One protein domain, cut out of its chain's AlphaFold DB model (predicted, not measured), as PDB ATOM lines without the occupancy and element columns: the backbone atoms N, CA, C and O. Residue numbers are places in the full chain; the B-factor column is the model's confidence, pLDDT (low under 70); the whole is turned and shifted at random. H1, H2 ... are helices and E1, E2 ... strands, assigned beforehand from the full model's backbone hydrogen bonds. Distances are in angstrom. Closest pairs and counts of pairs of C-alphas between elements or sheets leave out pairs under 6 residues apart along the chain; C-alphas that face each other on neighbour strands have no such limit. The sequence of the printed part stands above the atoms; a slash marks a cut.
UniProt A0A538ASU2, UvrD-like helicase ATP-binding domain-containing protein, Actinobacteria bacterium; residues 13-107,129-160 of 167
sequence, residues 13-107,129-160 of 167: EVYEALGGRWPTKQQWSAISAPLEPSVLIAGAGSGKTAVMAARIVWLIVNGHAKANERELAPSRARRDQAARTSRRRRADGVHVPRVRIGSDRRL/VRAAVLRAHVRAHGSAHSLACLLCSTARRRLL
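What this domain is: This is residues 13 to 107 and 129 to 160 of the 167 residues of the protein "UvrD-like helicase ATP-binding domain-containing protein" of Actinobacteria bacterium (UniProt A0A538ASU2). What would one see first? A small helical core, H3 with H1 and H6 packed on it, is joined through H2 to a narrow two-stranded parallel sheet, E1 beside E2, at one side. Two helices reach away from this body: residues 76 to 85 of H5 stick out, and so do residues 151 to 159 of H7, which lie far from the sheet. What makes it up? The printed part has 127 residues, mostly helix by class, with seven named helices and two named strands in the order H1 H2 E1 H3 H4 H5 E2 H6 H7. How spread out is it? It is only just compact, close to loose, with a radius of gyration of the C-alphas of 16.6 A and spans of 42 by 37 by 28 A.

Where its parts are: Where is the sheet? E1 is residues 39 to 42, with C-alpha 39 at (325.964, 295.732, 255.006), and E2 is residues 98 to 101. Where are the longer helices? H3, residues 48 to 61, measures 19.9 A from first to last C-alpha, and H5, residues 76 to 91, 23.1 A. H6, residues 129 to 141, measures 18.0 A, and H7, residues 148 to 159, 17.4 A, ending with C-alpha 159 at (290.418, 307.901, 265.391). And the shorter ones? H1 is residues 13 to 17, beginning with C-alpha 13 at (315.378, 315.162, 249.322); H2 is residues 25 to 31 and H4 residues 69 to 72.

How they stand to each other: How do the strands pair? E1 and E2 are parallel at 25 degrees, with N 41 and O 99 at 2.8 A, within hydrogen-bond range. With H3, H4 and H5 between them they form a strand-helix-strand unit, two parallel neighbour strands joined through helices. What is near the sheet? The closest C-alphas of H2 and E2, those of Gln 26 and Ile 101, are 5.9 A apart. H2 touches H3 at a steep tilt of 63 degrees, the same way, closest at the C-alphas of Ile 31 and Arg 55, 4.3 A. What else touches H3, the hub? H6 touches it at a shallow tilt of 13 degrees, the same way, with the C-alphas of Val 61 and Ala 136 closest at 5.3 A. H1 touches H3, closest at the C-alphas of Val 14 and Ala 54, 5.1 A, and also H6, closest at those of Ala 17 and Val 129, 5.4 A. H4, H5 and H7 touch no helix. How are the helix backbones formed? Every O i to N i+4 pair is within hydrogen-bond range in H1, H2, H3, H5 and H6, and 7 of 8 are in H7; H4 is too short for such a pair.

The domain as a whole: How large is it? The two C-alphas farthest apart, those of Gly 93 and Leu 159, are 48.0 A apart. Is anything missing? Residues 108 to 128 are not printed, on the link from E2 to H6, and C-alphas 107 and 129 are 21.1 A apart across the cut. Of the links that are printed whole, none is long. Where is confidence low? The mean pLDDT of the printed part is 70.7, and residues 45 to 46, 66 to 74, 102 to 107 and 129 to 160 are under 70.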
ATOM      1  N   GLU A  13     316.119 316.172 248.573       81.94
ATOM      2  CA  GLU A  13     315.378 315.162 249.322       81.94
ATOM      3  C   GLU A  13     316.309 314.321 250.208       81.94
ATOM      4  O   GLU A  13     315.924 313.898 251.301       81.94
ATOM      5  N   VAL A  14     317.557 314.107 249.777       83.06
ATOM      6  CA  VAL A  14     318.591 313.449 250.587       83.06
ATOM      7  C   VAL A  14     319.008 314.353 251.749       83.06
ATOM      8  O   VAL A  14     319.135 313.873 252.876       83.06
ATOM      9  N   TYR A  15     319.162 315.656 251.509       82.81
ATOM     10  CA  TYR A  15     319.447 316.645 252.554       82.81
ATOM     11  C   TYR A  15     318.330 316.702 253.612       82.81
ATOM     12  O   TYR A  15     318.600 316.673 254.817       82.81
ATOM     13  N   GLU A  16     317.067 316.696 253.177       80.44
ATOM     14  CA  GLU A  16     315.899 316.626 254.061       80.44
ATOM     15  C   GLU A  16     315.844 315.311 254.848       80.44
ATOM     16  O   GLU A  16     315.626 315.324 256.062       80.44
ATOM     17  N   ALA A  17     316.094 314.173 254.193       79.69
ATOM     18  CA  ALA A  17     316.100 312.858 254.835       79.69
ATOM     19  C   ALA A  17     317.199 312.718 255.905       79.69
ATOM     20  O   ALA A  17     317.048 311.950 256.860       79.69
ATOM     21  N   LEU A  18     318.288 313.480 255.774       81.81
ATOM     22  CA  LEU A  18     319.354 313.588 256.772       81.81
ATOM     23  C   LEU A  18     319.069 314.628 257.869       81.81
ATOM     24  O   LEU A  18     319.886 314.792 258.779       81.81
ATOM     25  N   GLY A  19     317.906 315.286 257.829       79.94
ATOM     26  CA  GLY A  19     317.477 316.268 258.821       79.94
ATOM     27  C   GLY A  19     318.104 317.645 258.622       79.94
ATOM     28  O   GLY A  19     318.458 318.291 259.605       79.94
ATOM     29  N   GLY A  20     318.279 318.076 257.370       78.62
ATOM     30  CA  GLY A  20     318.819 319.395 257.043       78.62
ATOM     31  C   GLY A  20     320.341 319.457 257.131       78.62
ATOM     32  O   GLY A  20     320.907 320.437 257.608       78.62
ATOM     33  N   ARG A  21     321.023 318.373 256.751       83.19
ATOM     34  CA  ARG A  21     322.485 318.274 256.805       83.19
ATOM     35  C   ARG A  21     323.011 317.645 255.530       83.19
ATOM     36  O   ARG A  21     322.508 316.611 255.097       83.19
ATOM     37  N   TRP A  22     324.068 318.228 254.976       84.81
ATOM     38  CA  TRP A  22     324.742 317.653 253.818       84.81
ATOM     39  C   TRP A  22     325.415 316.322 254.185       84.81
ATOM     40  O   TRP A  22     326.034 316.224 255.254       84.81
ATOM     41  N   PRO A  23     325.294 315.281 253.338       86.19
ATOM     42  CA  PRO A  23     325.956 314.010 253.579       86.19
ATOM     43  C   PRO A  23     327.473 314.186 253.578       86.19
ATOM     44  O   PRO A  23     328.042 314.906 252.761       86.19
ATOM     45  N   THR A  24     328.157 313.483 254.476       88.12
ATOM     46  CA  THR A  24     329.612 313.293 254.352       88.12
ATOM     47  C   THR A  24     329.929 312.432 253.131       88.12
ATOM     48  O   THR A  24     329.096 311.625 252.720       88.12
ATOM     49  N   LYS A  25     331.153 312.498 252.595       87.31
ATOM     50  CA  LYS A  25     331.584 311.621 251.483       87.31
ATOM     51  C   LYS A  25     331.346 310.125 251.753       87.31
ATOM     52  O   LYS A  25     330.921 309.391 250.867       87.31
ATOM     53  N   GLN A  26     331.556 309.680 252.995       86.12
ATOM     54  CA  GLN A  26     331.303 308.292 253.406       86.12
ATOM     55  C   GLN A  26     329.809 307.951 253.431       86.12
ATOM     56  O   GLN A  26     329.410 306.875 252.991       86.12
ATOM     57  N   GLN A  27     328.970 308.861 253.936       87.94
ATOM     58  CA  GLN A  27     327.518 308.680 253.904       87.94
ATOM     59  C   GLN A  27     326.991 308.703 252.473       87.94
ATOM     60  O   GLN A  27     326.153 307.876 252.143       87.94
ATOM     61  N   TRP A  28     327.503 309.600 251.630       90.44
ATOM     62  CA  TRP A  28     327.132 309.683 250.225       90.44
ATOM     63  C   TRP A  28     327.439 308.380 249.491       90.44
ATOM     64  O   TRP A  28     326.533 307.800 248.911       90.44
ATOM     65  N   SER A  29     328.654 307.841 249.644       88.00
ATOM     66  CA  SER A  29     329.026 306.533 249.085       88.00
ATOM     67  C   SER A  29     328.082 305.408 249.530       88.00
ATOM     68  O   SER A  29     327.734 304.542 248.734       88.00
ATOM     69  N   ALA A  30     327.615 305.435 250.782       87.44
ATOM     70  CA  ALA A  30     326.629 304.473 251.263       87.44
ATOM     71  C   ALA A  30     325.221 304.701 250.691       87.44
ATOM     72  O   ALA A  30     324.490 303.741 250.450       87.44
ATOM     73  N   ILE A  31     324.822 305.959 250.498       88.00
ATOM     74  CA  ILE A  31     323.512 306.355 249.967       88.00
ATOM     75  C   ILE A  31     323.413 306.003 248.483       88.00
ATOM     76  O   ILE A  31     322.425 305.386 248.095       88.00
ATOM     77  N   SER A  32     324.445 306.305 247.695       87.81
ATOM     78  CA  SER A  32     324.489 306.117 246.240       87.81
ATOM     79  C   SER A  32     325.055 304.763 245.791       87.81
ATOM     80  O   SER A  32     325.289 304.562 244.604       87.81
ATOM     81  N   ALA A  33     325.324 303.833 246.717       86.81
ATOM     82  CA  ALA A  33     325.826 302.500 246.376       86.81
ATOM     83  C   ALA A  33     324.852 301.751 245.436       86.81
ATOM     84  O   ALA A  33     323.636 301.954 245.555       86.81
ATOM     85  N   PRO A  34     325.338 300.843 244.567       82.50
ATOM     86  CA  PRO A  34     324.502 300.094 243.624       82.50
ATOM     87  C   PRO A  34     323.387 299.293 244.316       82.50
ATOM     88  O   PRO A  34     323.425 299.070 245.530       82.50
ATOM     89  N   LEU A  35     322.386 298.859 243.542       80.56
ATOM     90  CA  LEU A  35     321.213 298.071 243.970       80.56
ATOM     91  C   LEU A  35     321.558 296.618 244.362       80.56
ATOM     92  O   LEU A  35     320.844 295.666 244.060       80.56
ATOM     93  N   GLU A  36     322.654 296.441 245.080       75.75
ATOM     94  CA  GLU A  36     323.108 295.154 245.570       75.75
ATOM     95  C   GLU A  36     322.922 295.070 247.087       75.75
ATOM     96  O   GLU A  36     323.006 296.087 247.801       75.75
ATOM     97  N   PRO A  37     322.660 293.865 247.624       73.88
ATOM     98  CA  PRO A  37     322.663 293.650 249.060       73.88
ATOM     99  C   PRO A  37     323.983 294.159 249.647       73.88
ATOM    100  O   PRO A  37     325.050 293.719 249.242       73.88
ATOM    101  N   SER A  38     323.924 295.070 250.612       78.69
ATOM    102  CA  SER A  38     325.106 295.636 251.271       78.69
ATOM    103  C   SER A  38     324.894 295.717 252.780       78.69
ATOM    104  O   SER A  38     323.771 295.854 253.271       78.69
ATOM    105  N   VAL A  39     325.979 295.599 253.546       79.88
ATOM    106  CA  VAL A  39     325.964 295.732 255.006       79.88
ATOM    107  C   VAL A  39     326.501 297.095 255.396       79.88
ATOM    108  O   VAL A  39     327.679 297.390 255.195       79.88
ATOM    109  N   LEU A  40     325.651 297.887 256.044       79.94
ATOM    110  CA  LEU A  40     326.046 299.145 256.654       79.94
ATOM    111  C   LEU A  40     326.629 298.910 258.051       79.94
ATOM    112  O   LEU A  40     325.913 298.562 258.992       79.94
ATOM    113  N   ILE A  41     327.929 299.130 258.205       79.44
ATOM    114  CA  ILE A  41     328.623 299.046 259.489       79.44
ATOM    115  C   ILE A  41     328.795 300.459 260.024       79.44
ATOM    116  O   ILE A  41     329.478 301.275 259.410       79.44
ATOM    117  N   ALA A  42     328.214 300.759 261.182       78.00
ATOM    118  CA  ALA A  42     328.374 302.082 261.767       78.00
ATOM    119  C   ALA A  42     328.315 302.070 263.302       78.00
ATOM    120  O   ALA A  42     327.580 301.275 263.896       78.00
ATOM    121  N   GLY A  43     329.044 302.989 263.942       74.81
ATOM    122  CA  GLY A  43     329.111 303.143 265.404       74.81
ATOM    123  C   GLY A  43     327.833 303.721 266.032       74.81
ATOM    124  O   GLY A  43     326.969 304.263 265.341       74.81
ATOM    125  N   ALA A  44     327.644 303.583 267.347       71.44
ATOM    126  CA  ALA A  44     326.491 304.174 268.038       71.44
ATOM    127  C   ALA A  44     326.431 305.701 267.808       71.44
ATOM    128  O   ALA A  44     327.447 306.379 267.903       71.44
ATOM    129  N   GLY A  45     325.251 306.235 267.465       67.50
ATOM    130  CA  GLY A  45     325.068 307.668 267.180       67.50
ATOM    131  C   GLY A  45     325.481 308.137 265.777       67.50
ATOM    132  O   GLY A  45     325.276 309.299 265.455       67.50
ATOM    133  N   SER A  46     325.976 307.257 264.902       68.44
ATOM    134  CA  SER A  46     326.492 307.640 263.576       68.44
ATOM    135  C   SER A  46     325.436 307.957 262.504       68.44
ATOM    136  O   SER A  46     325.753 308.021 261.319       68.44
ATOM    137  N   GLY A  47     324.162 308.076 262.889       72.62
ATOM    138  CA  GLY A  47     323.075 308.371 261.952       72.62
ATOM    139  C   GLY A  47     322.665 307.212 261.034       72.62
ATOM    140  O   GLY A  47     322.112 307.470 259.975       72.62
ATOM    141  N   LYS A  48     322.882 305.942 261.418       82.50
ATOM    142  CA  LYS A  48     322.502 304.749 260.618       82.50
ATOM    143  C   LYS A  48     321.097 304.819 260.026       82.50
ATOM    144  O   LYS A  48     320.918 304.571 258.843       82.50
ATOM    145  N   THR A  49     320.110 305.155 260.852       76.19
ATOM    146  CA  THR A  49     318.710 305.251 260.424       76.19
ATOM    147  C   THR A  49     318.508 306.367 259.403       76.19
ATOM    148  O   THR A  49     317.814 306.149 258.418       76.19
ATOM    149  N   ALA A  50     319.157 307.517 259.600       79.88
ATOM    150  CA  ALA A  50     319.102 308.634 258.660       79.88
ATOM    151  C   ALA A  50     319.761 308.267 257.322       79.88
ATOM    152  O   ALA A  50     319.198 308.539 256.272       79.88
ATOM    153  N   VAL A  51     320.894 307.559 257.346       84.38
ATOM    154  CA  VAL A  51     321.553 307.073 256.124       84.38
ATOM    155  C   VAL A  51     320.699 306.036 255.394       84.38
ATOM    156  O   VAL A  51     320.541 306.123 254.181       84.38
ATOM    157  N   MET A  52     320.113 305.076 256.115       83.81
ATOM    158  CA  MET A  52     319.222 304.074 255.515       83.81
ATOM    159  C   MET A  52     317.996 304.729 254.874       83.81
ATOM    160  O   MET A  52     317.579 304.331 253.793       83.81
ATOM    161  N   ALA A  53     317.444 305.759 255.510       79.88
ATOM    162  CA  ALA A  53     316.332 306.512 254.958       79.88
ATOM    163  C   ALA A  53     316.716 307.360 253.740       79.88
ATOM    164  O   ALA A  53     316.023 307.324 252.727       79.88
ATOM    165  N   ALA A  54     317.838 308.075 253.817       84.44
ATOM    166  CA  ALA A  54     318.385 308.844 252.708       84.44
ATOM    167  C   ALA A  54     318.691 307.956 251.492       84.44
ATOM    168  O   ALA A  54     318.442 308.362 250.361       84.44
ATOM    169  N   ARG A  55     319.147 306.716 251.716       87.12
ATOM    170  CA  ARG A  55     319.320 305.711 250.659       87.12
ATOM    171  C   ARG A  55     318.000 305.337 249.991       87.12
ATOM    172  O   ARG A  55     317.943 305.293 248.769       87.12
ATOM    173  N   ILE A  56     316.941 305.098 250.764       82.88
ATOM    174  CA  ILE A  56     315.607 304.817 250.203       82.88
ATOM    175  C   ILE A  56     315.130 305.999 249.353       82.88
ATOM    176  O   ILE A  56     314.678 305.798 248.231       82.88
ATOM    177  N   VAL A  57     315.274 307.226 249.857       83.50
ATOM    178  CA  VAL A  57     314.921 308.444 249.117       83.50
ATOM    179  C   VAL A  57     315.717 308.551 247.819       83.50
ATOM    180  O   VAL A  57     315.118 308.740 246.767       83.50
ATOM    181  N   TRP A  58     317.038 308.357 247.863       85.50
ATOM    182  CA  TRP A  58     317.887 308.383 246.673       85.50
ATOM    183  C   TRP A  58     317.452 307.341 245.633       85.50
ATOM    184  O   TRP A  58     317.342 307.668 244.455       85.50
ATOM    185  N   LEU A  59     317.125 306.115 246.052       85.25
ATOM    186  CA  LEU A  59     316.631 305.080 245.138       85.25
ATOM    187  C   LEU A  59     315.299 305.468 244.484       85.25
ATOM    188  O   LEU A  59     315.084 305.165 243.317       85.25
ATOM    189  N   ILE A  60     314.411 306.148 245.206       82.06
ATOM    190  CA  ILE A  60     313.114 306.575 244.666       82.06
ATOM    191  C   ILE A  60     313.280 307.744 243.696       82.06
ATOM    192  O   ILE A  60     312.721 307.704 242.604       82.06
ATOM    193  N   VAL A  61     314.076 308.754 244.062       80.44
ATOM    194  CA  VAL A  61     314.340 309.926 243.209       80.44
ATOM    195  C   VAL A  61     314.984 309.511 241.884       80.44
ATOM    196  O   VAL A  61     314.620 310.040 240.840       80.44
ATOM    197  N   ASN A  62     315.889 308.528 241.906       82.88
ATOM    198  CA  ASN A  62     316.547 308.015 240.699       82.88
ATOM    199  C   ASN A  62     315.736 306.924 239.969       82.88
ATOM    200  O   ASN A  62     316.240 306.295 239.044       82.88
ATOM    201  N   GLY A  63     314.490 306.655 240.381       79.38
ATOM    202  CA  GLY A  63     313.608 305.681 239.723       79.38
ATOM    203  C   GLY A  63     313.984 304.207 239.935       79.38
ATOM    204  O   GLY A  63     313.382 303.320 239.334       79.38
ATOM    205  N   HIS A  64     314.946 303.922 240.810       78.44
ATOM    206  CA  HIS A  64     315.403 302.576 241.162       78.44
ATOM    207  C   HIS A  64     314.437 301.818 242.085       78.44
ATOM    208  O   HIS A  64     314.507 300.594 242.176       78.44
ATOM    209  N   ALA A  65     313.544 302.522 242.786       73.88
ATOM    210  CA  ALA A  65     312.523 301.926 243.642       73.88
ATOM    211  C   ALA A  65     311.198 302.694 243.546       73.88
ATOM    212  O   ALA A  65     311.180 303.923 243.517       73.88
ATOM    213  N   LYS A  66     310.071 301.974 243.557       66.75
ATOM    214  CA  LYS A  66     308.737 302.576 243.698       66.75
ATOM    215  C   LYS A  66     308.336 302.535 245.165       66.75
ATOM    216  O   LYS A  66     308.382 301.479 245.785       66.75
ATOM    217  N   ALA A  67     307.902 303.665 245.713       61.66
ATOM    218  CA  ALA A  67     307.394 303.719 247.078       61.66
ATOM    219  C   ALA A  67     306.007 303.057 247.141       61.66
ATOM    220  O   ALA A  67     304.988 303.738 247.061       61.66
ATOM    221  N   ASN A  68     305.938 301.728 247.247       57.44
ATOM    222  CA  ASN A  68     304.666 301.070 247.524       57.44
ATOM    223  C   ASN A  68     304.399 301.083 249.044       57.44
ATOM    224  O   ASN A  68     305.290 300.910 249.879       57.44
ATOM    225  N   GLU A  69     303.149 301.341 249.435       52.22
ATOM    226  CA  GLU A  69     302.758 301.471 250.849       52.22
ATOM    227  C   GLU A  69     303.066 300.195 251.650       52.22
ATOM    228  O   GLU A  69     303.388 300.227 252.844       52.22
ATOM    229  N   ARG A  70     303.004 299.052 250.963       56.03
ATOM    230  CA  ARG A  70     303.236 297.741 251.549       56.03
ATOM    231  C   ARG A  70     304.695 297.565 251.980       56.03
ATOM    232  O   ARG A  70     304.911 296.921 252.999       56.03
ATOM    233  N   GLU A  71     305.672 298.157 251.304       59.16
ATOM    234  CA  GLU A  71     307.091 298.086 251.684       59.16
ATOM    235  C   GLU A  71     307.455 299.043 252.821       59.16
ATOM    236  O   GLU A  71     308.245 298.678 253.692       59.16
ATOM    237  N   LEU A  72     306.842 300.231 252.882       57.59
ATOM    238  CA  LEU A  72     307.121 301.211 253.941       57.59
ATOM    239  C   LEU A  72     306.446 300.888 255.286       57.59
ATOM    240  O   LEU A  72     306.830 301.440 256.320       57.59
ATOM    241  N   ALA A  73     305.436 300.015 255.306       60.66
ATOM    242  CA  ALA A  73     304.739 299.662 256.537       60.66
ATOM    243  C   ALA A  73     305.581 298.711 257.424       60.66
ATOM    244  O   ALA A  73     305.957 297.617 256.979       60.66
ATOM    245  N   PRO A  74     305.841 299.045 258.704       57.34
ATOM    246  CA  PRO A  74     306.527 298.137 259.617       57.34
ATOM    247  C   PRO A  74     305.625 296.937 259.935       57.34
ATOM    248  O   PRO A  74     304.534 297.103 260.472       57.34
ATOM    249  N   SER A  75     306.068 295.713 259.627       74.31
ATOM    250  CA  SER A  75     305.319 294.494 259.967       74.31
ATOM    251  C   SER A  75     306.213 293.400 260.552       74.31
ATOM    252  O   SER A  75     307.389 293.267 260.204       74.31
ATOM    253  N   ARG A  76     305.663 292.614 261.488       77.12
ATOM    254  CA  ARG A  76     306.376 291.497 262.133       77.12
ATOM    255  C   ARG A  76     306.734 290.408 261.121       77.12
ATOM    256  O   ARG A  76     307.909 290.094 260.992       77.12
ATOM    257  N   ALA A  77     305.765 289.958 260.326       75.50
ATOM    258  CA  ALA A  77     305.985 288.943 259.296       75.50
ATOM    259  C   ALA A  77     307.093 289.328 258.296       75.50
ATOM    260  O   ALA A  77     307.891 288.480 257.907       75.50
ATOM    261  N   ARG A  78     307.207 290.613 257.919       73.69
ATOM    262  CA  ARG A  78     308.298 291.076 257.041       73.69
ATOM    263  C   ARG A  78     309.652 291.071 257.734       73.69
ATOM    264  O   ARG A  78     310.636 290.710 257.101       73.69
ATOM    265  N   ARG A  79     309.715 291.454 259.014       76.31
ATOM    266  CA  ARG A  79     310.957 291.349 259.799       76.31
ATOM    267  C   ARG A  79     311.426 289.896 259.880       76.31
ATOM    268  O   ARG A  79     312.601 289.630 259.646       76.31
ATOM    269  N   ASP A  80     310.501 288.973 260.126       77.56
ATOM    270  CA  ASP A  80     310.799 287.542 260.198       77.56
ATOM    271  C   ASP A  80     311.244 286.993 258.832       77.56
ATOM    272  O   ASP A  80     312.242 286.275 258.744       77.56
ATOM    273  N   GLN A  81     310.574 287.395 257.746       78.50
ATOM    274  CA  GLN A  81     310.975 287.045 256.383       78.50
ATOM    275  C   GLN A  81     312.377 287.574 256.051       78.50
ATOM    276  O   GLN A  81     313.222 286.806 255.599       78.50
ATOM    277  N   ALA A  82     312.667 288.848 256.340       77.69
ATOM    278  CA  ALA A  82     313.985 289.443 256.119       77.69
ATOM    279  C   ALA A  82     315.086 288.703 256.900       77.69
ATOM    280  O   ALA A  82     316.173 288.458 256.368       77.69
ATOM    281  N   ALA A  83     314.800 288.283 258.139       81.12
ATOM    282  CA  ALA A  83     315.720 287.475 258.934       81.12
ATOM    283  C   ALA A  83     315.982 286.097 258.298       81.12
ATOM    284  O   ALA A  83     317.134 285.662 258.245       81.12
ATOM    285  N   ARG A  84     314.952 285.427 257.762       83.62
ATOM    286  CA  ARG A  84     315.095 284.146 257.042       83.62
ATOM    287  C   ARG A  84     315.926 284.295 255.770       83.62
ATOM    288  O   ARG A  84     316.854 283.517 255.565       83.62
ATOM    289  N   THR A  85     315.649 285.312 254.953       81.94
ATOM    290  CA  THR A  85     316.428 285.600 253.737       81.94
ATOM    291  C   THR A  85     317.892 285.881 254.073       81.94
ATOM    292  O   THR A  85     318.789 285.399 253.387       81.94
ATOM    293  N   SER A  86     318.146 286.596 255.172       80.69
ATOM    294  CA  SER A  86     319.502 286.877 255.655       80.69
ATOM    295  C   SER A  86     320.250 285.610 256.082       80.69
ATOM    296  O   SER A  86     321.451 285.508 255.844       80.69
ATOM    297  N   ARG A  87     319.563 284.646 256.712       83.38
ATOM    298  CA  ARG A  87     320.154 283.349 257.087       83.38
ATOM    299  C   ARG A  87     320.473 282.497 255.859       83.38
ATOM    300  O   ARG A  87     321.576 281.972 255.794       83.38
ATOM    301  N   ARG A  88     319.561 282.421 254.882       84.19
ATOM    302  CA  ARG A  88     319.783 281.683 253.623       84.19
ATOM    303  C   ARG A  88     321.008 282.199 252.873       84.19
ATOM    304  O   ARG A  88     321.934 281.441 252.661       84.19
ATOM    305  N   ARG A  89     321.107 283.515 252.652       80.88
ATOM    306  CA  ARG A  89     322.274 284.124 251.984       80.88
ATOM    307  C   ARG A  89     323.613 283.796 252.650       80.88
ATOM    308  O   ARG A  89     324.617 283.684 251.961       80.88
ATOM    309  N   ARG A  90     323.634 283.677 253.985       80.50
ATOM    310  CA  ARG A  90     324.838 283.268 254.726       80.50
ATOM    311  C   ARG A  90     325.185 281.803 254.485       80.50
ATOM    312  O   ARG A  90     326.366 281.504 254.377       80.50
ATOM    313  N   ALA A  91     324.184 280.928 254.425       83.69
ATOM    314  CA  ALA A  91     324.377 279.517 254.100       83.69
ATOM    315  C   ALA A  91     324.843 279.336 252.645       83.69
ATOM    316  O   ALA A  91     325.760 278.567 252.394       83.69
ATOM    317  N   ASP A  92     324.288 280.126 251.726       86.31
ATOM    318  CA  ASP A  92     324.603 280.096 250.294       86.31
ATOM    319  C   ASP A  92     325.950 280.773 249.950       86.31
ATOM    320  O   ASP A  92     326.292 280.920 248.781       86.31
ATOM    321  N   GLY A  93     326.707 281.257 250.945       79.56
ATOM    322  CA  GLY A  93     328.014 281.891 250.729       79.56
ATOM    323  C   GLY A  93     327.976 283.209 249.942       79.56
ATOM    324  O   GLY A  93     329.012 283.666 249.466       79.56
ATOM    325  N   VAL A  94     326.807 283.847 249.807       77.19
ATOM    326  CA  VAL A  94     326.656 285.083 249.026       77.19
ATOM    327  C   VAL A  94     327.501 286.193 249.651       77.19
ATOM    328  O   VAL A  94     327.250 286.616 250.785       77.19
ATOM    329  N   HIS A  95     328.484 286.697 248.903       78.00
ATOM    330  CA  HIS A  95     329.270 287.853 249.319       78.00
ATOM    331  C   HIS A  95     328.379 289.097 249.372       78.00
ATOM    332  O   HIS A  95     327.696 289.433 248.408       78.00
ATOM    333  N   VAL A  96     328.384 289.786 250.514       70.12
ATOM    334  CA  VAL A  96     327.619 291.018 250.718       70.12
ATOM    335  C   VAL A  96     328.613 292.151 250.983       70.12
ATOM    336  O   VAL A  96     329.254 292.134 252.044       70.12
ATOM    337  N   PRO A  97     328.765 293.131 250.071       75.06
ATOM    338  CA  PRO A  97     329.678 294.255 250.254       75.06
ATOM    339  C   PRO A  97     329.430 294.992 251.576       75.06
ATOM    340  O   PRO A  97     328.292 295.219 251.995       75.06
ATOM    341  N   ARG A  98     330.514 295.368 252.262       76.69
ATOM    342  CA  ARG A  98     330.480 296.054 253.565       76.69
ATOM    343  C   ARG A  98     330.830 297.527 253.407       76.69
ATOM    344  O   ARG A  98     331.966 297.859 253.092       76.69
ATOM    345  N   VAL A  99     329.887 298.405 253.733       74.88
ATOM    346  CA  VAL A  99     330.085 299.858 253.738       74.88
ATOM    347  C   VAL A  99     330.231 300.341 255.175       74.88
ATOM    348  O   VAL A  99     329.335 300.157 256.000       74.88
ATOM    349  N   ARG A 100     331.374 300.949 255.502       75.12
ATOM    350  CA  ARG A 100     331.638 301.511 256.832       75.12
ATOM    351  C   ARG A 100     331.303 302.994 256.856       75.12
ATOM    352  O   ARG A 100     331.801 303.750 256.032       75.12
ATOM    353  N   ILE A 101     330.523 303.409 257.848       73.19
ATOM    354  CA  ILE A 101     330.257 304.822 258.124       73.19
ATOM    355  C   ILE A 101     330.735 305.142 259.533       73.19
ATOM    356  O   ILE A 101     330.190 304.644 260.524       73.19
ATOM    357  N   GLY A 102     331.757 305.985 259.624       61.69
ATOM    358  CA  GLY A 102     332.173 306.596 260.877       61.69
ATOM    359  C   GLY A 102     331.457 307.928 261.068       61.69
ATOM    360  O   GLY A 102     331.393 308.737 260.150       61.69
ATOM    361  N   SER A 103     330.924 308.183 262.261       56.38
ATOM    362  CA  SER A 103     330.717 309.567 262.689       56.38
ATOM    363  C   SER A 103     332.042 310.135 263.169       56.38
ATOM    364  O   SER A 103     332.704 309.505 263.998       56.38
ATOM    365  N   ASP A 104     332.384 311.341 262.721       46.34
ATOM    366  CA  ASP A 104     333.363 312.156 263.428       46.34
ATOM    367  C   ASP A 104     332.896 312.325 264.889       46.34
ATOM    368  O   ASP A 104     331.730 312.640 265.159       46.34
ATOM    369  N   ARG A 105     333.797 312.077 265.847       44.09
ATOM    370  CA  ARG A 105     333.518 312.102 267.296       44.09
ATOM    371  C   ARG A 105     333.081 313.492 267.789       44.09
ATOM    372  O   ARG A 105     332.630 313.608 268.928       44.09
ATOM    373  N   ARG A 106     333.188 314.527 266.947       43.34
ATOM    374  CA  ARG A 106     332.799 315.917 267.239       43.34
ATOM    375  C   ARG A 106     331.329 316.257 266.990       43.34
ATOM    376  O   ARG A 106     330.900 317.338 267.362       43.34
ATOM    377  N   LEU A 107     330.527 315.354 266.429       41.94
ATOM    378  CA  LEU A 107     329.070 315.530 266.345       41.94
ATOM    379  C   LEU A 107     328.401 314.776 267.495       41.94
ATOM    380  O   LEU A 107     327.660 313.812 267.302       41.94
ATOM    381  N   VAL A 129     311.217 311.121 257.042       59.12
ATOM    382  CA  VAL A 129     311.541 310.186 255.961       59.12
ATOM    383  C   VAL A 129     310.319 309.887 255.105       59.12
ATOM    384  O   VAL A 129     310.423 309.876 253.886       59.12
ATOM    385  N   ARG A 130     309.145 309.704 255.715       62.22
ATOM    386  CA  ARG A 130     307.894 309.488 254.983       62.22
ATOM    387  C   ARG A 130     307.536 310.710 254.139       62.22
ATOM    388  O   ARG A 130     307.167 310.533 252.986       62.22
ATOM    389  N   ALA A 131     307.697 311.925 254.663       65.38
ATOM    390  CA  ALA A 131     307.467 313.163 253.921       65.38
ATOM    391  C   ALA A 131     308.461 313.351 252.757       65.38
ATOM    392  O   ALA A 131     308.035 313.678 251.650       65.38
ATOM    393  N   ALA A 132     309.753 313.086 252.977       65.00
ATOM    394  CA  ALA A 132     310.779 313.149 251.933       65.00
ATOM    395  C   ALA A 132     310.537 312.105 250.828       65.00
ATOM    396  O   ALA A 132     310.580 312.428 249.644       65.00
ATOM    397  N   VAL A 133     310.189 310.869 251.208       66.50
ATOM    398  CA  VAL A 133     309.817 309.794 250.273       66.50
ATOM    399  C   VAL A 133     308.573 310.160 249.460       66.50
ATOM    400  O   VAL A 133     308.550 309.944 248.250       66.50
ATOM    401  N   LEU A 134     307.548 310.730 250.098       65.06
ATOM    402  CA  LEU A 134     306.320 311.165 249.423       65.06
ATOM    403  C   LEU A 134     306.605 312.246 248.375       65.06
ATOM    404  O   LEU A 134     306.146 312.127 247.242       65.06
ATOM    405  N   ARG A 135     307.391 313.272 248.724       67.00
ATOM    406  CA  ARG A 135     307.776 314.341 247.786       67.00
ATOM    407  C   ARG A 135     308.609 313.813 246.619       67.00
ATOM    408  O   ARG A 135     308.295 314.127 245.473       67.00
ATOM    409  N   ALA A 136     309.597 312.963 246.904       65.88
ATOM    410  CA  ALA A 136     310.399 312.291 245.884       65.88
ATOM    411  C   ALA A 136     309.524 311.500 244.900       65.88
ATOM    412  O   ALA A 136     309.691 311.608 243.689       65.88
ATOM    413  N   HIS A 137     308.548 310.747 245.413       64.19
ATOM    414  CA  HIS A 137     307.650 309.938 244.592       64.19
ATOM    415  C   HIS A 137     306.725 310.789 243.708       64.19
ATOM    416  O   HIS A 137     306.571 310.497 242.524       64.19
ATOM    417  N   VAL A 138     306.145 311.864 244.257       66.12
ATOM    418  CA  VAL A 138     305.297 312.797 243.493       66.12
ATOM    419  C   VAL A 138     306.093 313.471 242.375       66.12
ATOM    420  O   VAL A 138     305.589 313.586 241.261       66.12
ATOM    421  N   ARG A 139     307.347 313.859 242.630       66.50
ATOM    422  CA  ARG A 139     308.217 314.477 241.620       66.50
ATOM    423  C   ARG A 139     308.663 313.489 240.537       66.50
ATOM    424  O   ARG A 139     308.698 313.862 239.372       66.50
ATOM    425  N   ALA A 140     308.972 312.247 240.910       62.97
ATOM    426  CA  ALA A 140     309.421 311.215 239.973       62.97
ATOM    427  C   ALA A 140     308.291 310.641 239.094       62.97
ATOM    428  O   ALA A 140     308.563 310.149 238.001       62.97
ATOM    429  N   HIS A 141     307.032 310.675 239.556       62.25
ATOM    430  CA  HIS A 141     305.922 309.973 238.890       62.25
ATOM    431  C   HIS A 141     304.656 310.810 238.638       62.25
ATOM    432  O   HIS A 141     303.675 310.278 238.125       62.25
ATOM    433  N   GLY A 142     304.642 312.100 238.981       51.38
ATOM    434  CA  GLY A 142     303.636 313.059 238.506       51.38
ATOM    435  C   GLY A 142     302.194 312.882 239.007       51.38
ATOM    436  O   GLY A 142     301.330 313.643 238.585       51.38
ATOM    437  N   SER A 143     301.891 311.936 239.906       50.38
ATOM    438  CA  SER A 143     300.516 311.717 240.384       50.38
ATOM    439  C   SER A 143     300.384 311.862 241.901       50.38
ATOM    440  O   SER A 143     300.729 310.972 242.676       50.38
ATOM    441  N   ALA A 144     299.827 312.997 242.329       50.94
ATOM    442  CA  ALA A 144     299.390 313.252 243.705       50.94
ATOM    443  C   ALA A 144     298.049 312.562 244.052       50.94
ATOM    444  O   ALA A 144     297.673 312.478 245.224       50.94
ATOM    445  N   HIS A 145     297.330 312.041 243.046       45.94
ATOM    446  CA  HIS A 145     295.940 311.591 243.180       45.94
ATOM    447  C   HIS A 145     295.772 310.310 244.009       45.94
ATOM    448  O   HIS A 145     294.782 310.167 244.720       45.94
ATOM    449  N   SER A 146     296.749 309.398 244.010       50.38
ATOM    450  CA  SER A 146     296.639 308.162 244.802       50.38
ATOM    451  C   SER A 146     296.904 308.356 246.302       50.38
ATOM    452  O   SER A 146     296.574 307.469 247.082       50.38
ATOM    453  N   LEU A 147     297.468 309.493 246.740       50.19
ATOM    454  CA  LEU A 147     297.987 309.664 248.109       50.19
ATOM    455  C   LEU A 147     297.166 310.603 249.009       50.19
ATOM    456  O   LEU A 147     297.279 310.501 250.233       50.19
ATOM    457  N   ALA A 148     296.276 311.432 248.455       49.59
ATOM    458  CA  ALA A 148     295.293 312.181 249.250       49.59
ATOM    459  C   ALA A 148     294.370 311.230 250.050       49.59
ATOM    460  O   ALA A 148     294.111 311.448 251.236       49.59
ATOM    461  N   CYS A 149     293.996 310.090 249.455       45.09
ATOM    462  CA  CYS A 149     293.295 309.003 250.149       45.09
ATOM    463  C   CYS A 149     294.121 308.370 251.288       45.09
ATOM    464  O   CYS A 149     293.551 307.926 252.288       45.09
ATOM    465  N   LEU A 150     295.459 308.348 251.192       46.88
ATOM    466  CA  LEU A 150     296.333 307.726 252.198       46.88
ATOM    467  C   LEU A 150     296.478 308.557 253.478       46.88
ATOM    468  O   LEU A 150     296.531 307.985 254.572       46.88
ATOM    469  N   LEU A 151     296.525 309.888 253.369       52.91
ATOM    470  CA  LEU A 151     296.514 310.773 254.541       52.91
ATOM    471  C   LEU A 151     295.167 310.683 255.275       52.91
ATOM    472  O   LEU A 151     295.139 310.597 256.503       52.91
ATOM    473  N   CYS A 152     294.066 310.572 254.526       42.78
ATOM    474  CA  CYS A 152     292.730 310.371 255.087       42.78
ATOM    475  C   CYS A 152     292.600 309.008 255.807       42.78
ATOM    476  O   CYS A 152     292.159 308.945 256.953       42.78
ATOM    477  N   SER A 153     293.080 307.913 255.203       45.47
ATOM    478  CA  SER A 153     293.057 306.550 255.774       45.47
ATOM    479  C   SER A 153     293.878 306.402 257.068       45.47
ATOM    480  O   SER A 153     293.423 305.789 258.040       45.47
ATOM    481  N   THR A 154     295.078 306.991 257.121       45.72
ATOM    482  CA  THR A 154     295.944 306.909 258.311       45.72
ATOM    483  C   THR A 154     295.473 307.798 259.464       45.72
ATOM    484  O   THR A 154     295.624 307.393 260.619       45.72
ATOM    485  N   ALA A 155     294.847 308.946 259.183       45.53
ATOM    486  CA  ALA A 155     294.161 309.750 260.196       45.53
ATOM    487  C   ALA A 155     292.920 309.022 260.752       45.53
ATOM    488  O   ALA A 155     292.730 308.968 261.967       45.53
ATOM    489  N   ARG A 156     292.135 308.360 259.888       39.69
ATOM    490  CA  ARG A 156     290.935 307.602 260.286       39.69
ATOM    491  C   ARG A 156     291.252 306.373 261.144       39.69
ATOM    492  O   ARG A 156     290.539 306.108 262.101       39.69
ATOM    493  N   ARG A 157     292.359 305.664 260.875       44.91
ATOM    494  CA  ARG A 157     292.817 304.544 261.727       44.91
ATOM    495  C   ARG A 157     293.271 304.975 263.126       44.91
ATOM    496  O   ARG A 157     293.216 304.159 264.031       44.91
ATOM    497  N   ARG A 158     293.707 306.226 263.323       47.06
ATOM    498  CA  ARG A 158     294.029 306.758 264.664       47.06
ATOM    499  C   ARG A 158     292.795 307.192 265.456       47.06
ATOM    500  O   ARG A 158     292.876 307.242 266.674       47.06
ATOM    501  N   LEU A 159     291.689 307.495 264.779       45.66
ATOM    502  CA  LEU A 159     290.418 307.901 265.391       45.66
ATOM    503  C   LEU A 159     289.460 306.728 265.664       45.66
ATOM    504  O   LEU A 159     288.454 306.924 266.332       45.66
ATOM    505  N   LEU A 160     289.757 305.527 265.152       40.28
ATOM    506  CA  LEU A 160     288.902 304.335 265.266       40.28
ATOM    507  C   LEU A 160     289.525 303.196 266.096       40.28
ATOM    508  O   LEU A 160     289.037 302.071 266.039       40.28
TER     509      LEU A 160